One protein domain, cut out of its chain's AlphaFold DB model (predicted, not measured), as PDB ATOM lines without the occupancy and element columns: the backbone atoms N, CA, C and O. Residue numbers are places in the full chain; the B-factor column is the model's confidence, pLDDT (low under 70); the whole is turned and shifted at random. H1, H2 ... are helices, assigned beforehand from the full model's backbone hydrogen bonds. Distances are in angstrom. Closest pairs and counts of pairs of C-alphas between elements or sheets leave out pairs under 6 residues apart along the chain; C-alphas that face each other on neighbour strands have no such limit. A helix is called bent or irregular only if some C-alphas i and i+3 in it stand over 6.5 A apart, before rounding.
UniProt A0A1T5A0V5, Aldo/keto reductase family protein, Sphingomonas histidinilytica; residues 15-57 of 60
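What this domain is: This is residues 15 to 57 of the 60 residues of the protein "Aldo/keto reductase family protein" of Sphingomonas histidinilytica (UniProt A0A1T5A0V5). The model is an open, flat, extended string of three separate helices, bent into a wide U with an empty middle. H1 and the tight link after it make one side, H2 lies along the base, and the long link of residues 40 to 51 makes the other side, with the short helix H3 near its far end. The printed part has 43 residues, with three named helices in the order H1, H2, H3 and no named strand, and the class is all helix. The whole is extended, with a radius of gyration of the C-alphas of 16.1 A, and the C-alphas span 42 by 29 by 10 A along their three main axes.

Where its parts are: The longest helix is H1, residues 15 to 25, with 11 residues. It measures 16.4 A from its first to its last C-alpha, from C-alpha 15 at (-33.173, -43.894, -65.416) to C-alpha 25 at (-48.377, -47.221, -60.151). H2 follows at residues 30 to 39, 14.3 A long, beginning with C-alpha 30 at (-51.694, -55.956, -47.075). H3 is residues 52 to 55, 5.0 A long, and its last C-alpha, that of Leu 55, is at (-21.198, -32.015, -39.187).

How they stand to each other: H1 touches no helix. It is apart from H2 and from H3, with no C-alpha of either within 8 A of it. H2 and H3 are also apart. H1 runs toward falling x, with an x component of -0.92 in its N-to-C direction, while H2 runs toward rising x, with 0.80. H3 runs mainly toward falling z, with a z component of -0.94. In H2 every O i to N i+4 pair is within hydrogen-bond range, and in H1 5 of 7 are. H3, with four residues, is too short for such a pair, but its one O i to N i+3 pair is within range.

The domain as a whole: The two C-alphas farthest apart are those of Ser 29 and Ala 56, at 43.6 A, and the first and last printed C-alphas, of Arg 15 and Thr 57, are 31.5 A apart. Residues 15 to 57 stand free, of which 15 to 25 belong to H1, 30 to 39 to H2 and 52 to 55 to H3: each of their C-alphas has, within 10 A, just C-alphas fewer than 8 residues away along the chain. The printed part has no cut. The link from H1 to H2 is tight, with 4 residues, and the link from H2 to H3 is long, with 12. The mean pLDDT of the printed part is 89.7, and no printed residue is under 70; the mean is 96 in H1, 94 in H2 and 84 in H3.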
ATOM      1  N   ARG A  15     -32.671 -42.551 -65.764       98.06
ATOM      2  CA  ARG A  15     -33.173 -43.894 -65.416       98.06
ATOM      3  C   ARG A  15     -33.852 -43.971 -64.038       98.06
ATOM      4  O   ARG A  15     -34.875 -44.611 -63.880       98.06
ATOM      5  N   TYR A  16     -33.309 -43.271 -63.039       97.56
ATOM      6  CA  TYR A  16     -33.858 -43.295 -61.682       97.56
ATOM      7  C   TYR A  16     -35.073 -42.381 -61.553       97.56
ATOM      8  O   TYR A  16     -35.917 -42.600 -60.695       97.56
ATOM      9  N   LEU A  17     -35.163 -41.339 -62.383       96.81
ATOM     10  CA  LEU A  17     -36.373 -40.531 -62.472       96.81
ATOM     11  C   LEU A  17     -37.518 -41.381 -63.032       96.81
ATOM     12  O   LEU A  17     -38.605 -41.361 -62.468       96.81
ATOM     13  N   GLU A  18     -37.254 -42.152 -64.086       97.31
ATOM     14  CA  GLU A  18     -38.224 -43.073 -64.685       97.31
ATOM     15  C   GLU A  18     -38.683 -44.134 -63.674       97.31
ATOM     16  O   GLU A  18     -39.884 -44.324 -63.497       97.31
ATOM     17  N   GLU A  19     -37.751 -44.747 -62.935       97.12
ATOM     18  CA  GLU A  19     -38.065 -45.691 -61.850       97.12
ATOM     19  C   GLU A  19     -38.921 -45.045 -60.742       97.12
ATOM     20  O   GLU A  19     -39.929 -45.616 -60.325       97.12
ATOM     21  N   ASN A  20     -38.569 -43.835 -60.289       95.69
ATOM     22  CA  ASN A  20     -39.329 -43.116 -59.257       95.69
ATOM     23  C   ASN A  20     -40.759 -42.784 -59.706       95.69
ATOM     24  O   ASN A  20     -41.672 -42.795 -58.884       95.69
ATOM     25  N   ILE A  21     -40.951 -42.459 -60.989       94.50
ATOM     26  CA  ILE A  21     -42.276 -42.188 -61.559       94.50
ATOM     27  C   ILE A  21     -43.089 -43.482 -61.620       94.50
ATOM     28  O   ILE A  21     -44.218 -43.502 -61.138       94.50
ATOM     29  N   ALA A  22     -42.507 -44.567 -62.138       95.81
ATOM     30  CA  ALA A  22     -43.178 -45.863 -62.246       95.81
ATOM     31  C   ALA A  22     -43.613 -46.429 -60.881       95.81
ATOM     32  O   ALA A  22     -44.604 -47.150 -60.789       95.81
ATOM     33  N   ALA A  23     -42.917 -46.068 -59.798       93.88
ATOM     34  CA  ALA A  23     -43.292 -46.467 -58.444       93.88
ATOM     35  C   ALA A  23     -44.679 -45.955 -58.005       93.88
ATOM     36  O   ALA A  23     -45.283 -46.544 -57.109       93.88
ATOM     37  N   ALA A  24     -45.206 -44.890 -58.622       91.00
ATOM     38  CA  ALA A  24     -46.540 -44.369 -58.316       91.00
ATOM     39  C   ALA A  24     -47.671 -45.343 -58.695       91.00
ATOM     40  O   ALA A  24     -48.739 -45.293 -58.082       91.00
ATOM     41  N   ASP A  25     -47.415 -46.233 -59.656       95.00
ATOM     42  CA  ASP A  25     -48.377 -47.221 -60.151       95.00
ATOM     43  C   ASP A  25     -48.314 -48.550 -59.377       95.00
ATOM     44  O   ASP A  25     -49.143 -49.441 -59.573       95.00
ATOM     45  N   ILE A  26     -47.343 -48.700 -58.469       93.94
ATOM     46  CA  ILE A  26     -47.193 -49.905 -57.653       93.94
ATOM     47  C   ILE A  26     -48.249 -49.902 -56.547       93.94
ATOM     48  O   ILE A  26     -48.330 -48.987 -55.725       93.94
ATOM     49  N   THR A  27     -49.032 -50.977 -56.497       94.19
ATOM     50  CA  THR A  27     -49.962 -51.257 -55.399       94.19
ATOM     51  C   THR A  27     -49.417 -52.413 -54.580       94.19
ATOM     52  O   THR A  27     -49.216 -53.500 -55.111       94.19
ATOM     53  N   LEU A  28     -49.183 -52.167 -53.293       93.81
ATOM     54  CA  LEU A  28     -48.761 -53.197 -52.352       93.81
ATOM     55  C   LEU A  28     -49.983 -53.899 -51.758       93.81
ATOM     56  O   LEU A  28     -50.993 -53.261 -51.449       93.81
ATOM     57  N   SER A  29     -49.872 -55.208 -51.579       96.62
ATOM     58  CA  SER A  29     -50.815 -56.001 -50.795       96.62
ATOM     59  C   SER A  29     -50.703 -55.686 -49.299       96.62
ATOM     60  O   SER A  29     -49.730 -55.092 -48.829       96.62
ATOM     61  N   ALA A  30     -51.706 -56.113 -48.528       95.69
ATOM     62  CA  ALA A  30     -51.694 -55.956 -47.075       95.69
ATOM     63  C   ALA A  30     -50.505 -56.680 -46.416       95.69
ATOM     64  O   ALA A  30     -49.900 -56.138 -45.494       95.69
ATOM     65  N   ASP A  31     -50.140 -57.862 -46.919       97.38
ATOM     66  CA  ASP A  31     -49.038 -58.658 -46.372       97.38
ATOM     67  C   ASP A  31     -47.677 -58.006 -46.650       97.38
ATOM     68  O   ASP A  31     -46.818 -57.951 -45.769       97.38
ATOM     69  N   GLU A  32     -47.490 -57.446 -47.849       96.12
ATOM     70  CA  GLU A  32     -46.281 -56.690 -48.200       96.12
ATOM     71  C   GLU A  32     -46.153 -55.421 -47.357       96.12
ATOM     72  O   GLU A  32     -45.067 -55.111 -46.865       96.12
ATOM     73  N   LEU A  33     -47.259 -54.704 -47.146       92.81
ATOM     74  CA  LEU A  33     -47.266 -53.523 -46.290       92.81
ATOM     75  C   LEU A  33     -46.912 -53.888 -44.839       92.81
ATOM     76  O   LEU A  33     -46.048 -53.246 -44.246       92.81
ATOM     77  N   ALA A  34     -47.500 -54.959 -44.300       93.19
ATOM     78  CA  ALA A  34     -47.196 -55.447 -42.956       93.19
ATOM     79  C   ALA A  34     -45.729 -55.885 -42.812       93.19
ATOM     80  O   ALA A  34     -45.102 -55.636 -41.779       93.19
ATOM     81  N   ALA A  35     -45.155 -56.507 -43.845       95.25
ATOM     82  CA  ALA A  35     -43.742 -56.874 -43.863       95.25
ATOM     83  C   ALA A  35     -42.827 -55.636 -43.850       95.25
ATOM     84  O   ALA A  35     -41.822 -55.622 -43.137       95.25
ATOM     85  N   LEU A  36     -43.181 -54.580 -44.589       91.00
ATOM     86  CA  LEU A  36     -42.428 -53.321 -44.606       91.00
ATOM     87  C   LEU A  36     -42.496 -52.591 -43.260       91.00
ATOM     88  O   LEU A  36     -41.466 -52.115 -42.786       91.00
ATOM     89  N   GLU A  37     -43.665 -52.544 -42.618       90.25
ATOM     90  CA  GLU A  37     -43.828 -51.950 -41.283       90.25
ATOM     91  C   GLU A  37     -42.991 -52.674 -40.219       90.25
ATOM     92  O   GLU A  37     -42.405 -52.031 -39.346       90.25
ATOM     93  N   GLN A  38     -42.883 -54.004 -40.306       93.06
ATOM     94  CA  GLN A  38     -42.032 -54.798 -39.416       93.06
ATOM     95  C   GLN A  38     -40.538 -54.581 -39.687       93.06
ATOM     96  O   GLN A  38     -39.746 -54.520 -38.747       93.06
ATOM     97  N   ALA A  39     -40.146 -54.470 -40.958       93.12
ATOM     98  CA  ALA A  39     -38.751 -54.284 -41.350       93.12
ATOM     99  C   ALA A  39     -38.226 -52.873 -41.033       93.12
ATOM    100  O   ALA A  39     -37.050 -52.711 -40.702       93.12
ATOM    101  N   ALA A  40     -39.081 -51.855 -41.139       88.44
ATOM    102  CA  ALA A  40     -38.743 -50.453 -40.920       88.44
ATOM    103  C   ALA A  40     -39.823 -49.766 -40.062       88.44
ATOM    104  O   ALA A  40     -40.629 -48.988 -40.582       88.44
ATOM    105  N   PRO A  41     -39.846 -50.027 -38.743       85.25
ATOM    106  CA  PRO A  41     -40.860 -49.461 -37.869       85.25
ATOM    107  C   PRO A  41     -40.749 -47.935 -37.792       85.25
ATOM    108  O   PRO A  41     -39.687 -47.340 -38.005       85.25
ATOM    109  N   PHE A  42     -41.860 -47.282 -37.451       80.44
ATOM    110  CA  PHE A  42     -41.888 -45.830 -37.291       80.44
ATOM    111  C   PHE A  42     -40.814 -45.369 -36.293       80.44
ATOM    112  O   PHE A  42     -40.714 -45.883 -35.181       80.44
ATOM    113  N   GLY A  43     -39.995 -44.396 -36.700       79.94
ATOM    114  CA  GLY A  43     -38.885 -43.893 -35.888       79.94
ATOM    115  C   GLY A  43     -37.589 -44.708 -35.968       79.94
ATOM    116  O   GLY A  43     -36.593 -44.268 -35.405       79.94
ATOM    117  N   ALA A  44     -37.533 -45.820 -36.714       82.12
ATOM    118  CA  ALA A  44     -36.294 -46.587 -36.909       82.12
ATOM    119  C   ALA A  44     -35.157 -45.760 -37.538       82.12
ATOM    120  O   ALA A  44     -33.985 -46.009 -37.280       82.12
ATOM    121  N   ALA A  45     -35.512 -44.761 -38.349       76.88
ATOM    122  CA  ALA A  45     -34.578 -43.824 -38.969       76.88
ATOM    123  C   ALA A  45     -34.512 -42.463 -38.244       76.88
ATOM    124  O   ALA A  45     -34.058 -41.477 -38.825       76.88
ATOM    125  N   ALA A  46     -34.997 -42.373 -37.001       78.81
ATOM    126  CA  ALA A  46     -34.887 -41.156 -36.205       78.81
ATOM    127  C   ALA A  46     -33.437 -40.953 -35.740       78.81
ATOM    128  O   ALA A  46     -32.812 -41.857 -35.189       78.81
ATOM    129  N   GLY A  47     -32.904 -39.753 -35.954       77.06
ATOM    130  CA  GLY A  47     -31.531 -39.410 -35.602       77.06
ATOM    131  C   GLY A  47     -30.991 -38.276 -36.463       77.06
ATOM    132  O   GLY A  47     -31.648 -37.807 -37.395       77.06
ATOM    133  N   GLU A  48     -29.789 -37.810 -36.139       82.00
ATOM    134  CA  GLU A  48     -29.133 -36.769 -36.924       82.00
ATOM    135  C   GLU A  48     -28.708 -37.317 -38.292       82.00
ATOM    136  O   GLU A  48     -28.145 -38.407 -38.400       82.00
ATOM    137  N   ARG A  49     -28.933 -36.533 -39.356       79.31
ATOM    138  CA  ARG A  49     -28.471 -36.871 -40.714       79.31
ATOM    139  C   ARG A  49     -26.949 -37.065 -40.774       79.31
ATOM    140  O   ARG A  49     -26.460 -37.820 -41.612       79.31
ATOM    141  N   TYR A  50     -26.215 -36.367 -39.913       83.50
ATOM    142  CA  TYR A  50     -24.762 -36.404 -39.814       83.50
ATOM    143  C   TYR A  50     -24.370 -36.547 -38.350       83.50
ATOM    144  O   TYR A  50     -24.965 -35.893 -37.506       83.50
ATOM    145  N   SER A  51     -23.353 -37.358 -38.053       84.38
ATOM    146  CA  SER A  51     -22.758 -37.376 -36.715       84.38
ATOM    147  C   SER A  51     -22.065 -36.037 -36.414       84.38
ATOM    148  O   SER A  51     -21.653 -35.352 -37.355       84.38
ATOM    149  N   PRO A  52     -21.826 -35.682 -35.139       82.25
ATOM    150  CA  PRO A  52     -21.158 -34.425 -34.786       82.25
ATOM    151  C   PRO A  52     -19.805 -34.222 -35.489       82.25
ATOM    152  O   PRO A  52     -19.491 -33.122 -35.940       82.25
ATOM    153  N   GLY A  53     -19.029 -35.300 -35.657       84.81
ATOM    154  CA  GLY A  53     -17.759 -35.269 -36.390       84.81
ATOM    155  C   GLY A  53     -17.917 -35.041 -37.898       84.81
ATOM    156  O   GLY A  53     -17.088 -34.359 -38.488       84.81
ATOM    157  N   MET A  54     -18.985 -35.560 -38.519       84.12
ATOM    158  CA  MET A  54     -19.328 -35.284 -39.925       84.12
ATOM    159  C   MET A  54     -19.907 -33.879 -40.106       84.12
ATOM    160  O   MET A  54     -19.691 -33.254 -41.135       84.12
ATOM    161  N   LEU A  55     -20.639 -33.362 -39.120       85.31
ATOM    162  CA  LEU A  55     -21.198 -32.015 -39.187       85.31
ATOM    163  C   LEU A  55     -20.082 -30.954 -39.210       85.31
ATOM    164  O   LEU A  55     -20.167 -29.988 -39.965       85.31
ATOM    165  N   ALA A  56     -19.006 -31.177 -38.447       84.75
ATOM    166  CA  ALA A  56     -17.837 -30.297 -38.397       84.75
ATOM    167  C   ALA A  56     -17.072 -30.189 -39.733       84.75
ATOM    168  O   ALA A  56     -16.347 -29.214 -39.929       84.75
ATOM    169  N   THR A  57     -17.233 -31.150 -40.654       86.56
ATOM    170  CA  THR A  57     -16.538 -31.161 -41.954       86.56
ATOM    171  C   THR A  57     -17.339 -30.535 -43.103       86.56
ATOM    172  O   THR A  57     -16.824 -30.398 -44.210       86.56
TER     173      THR A  57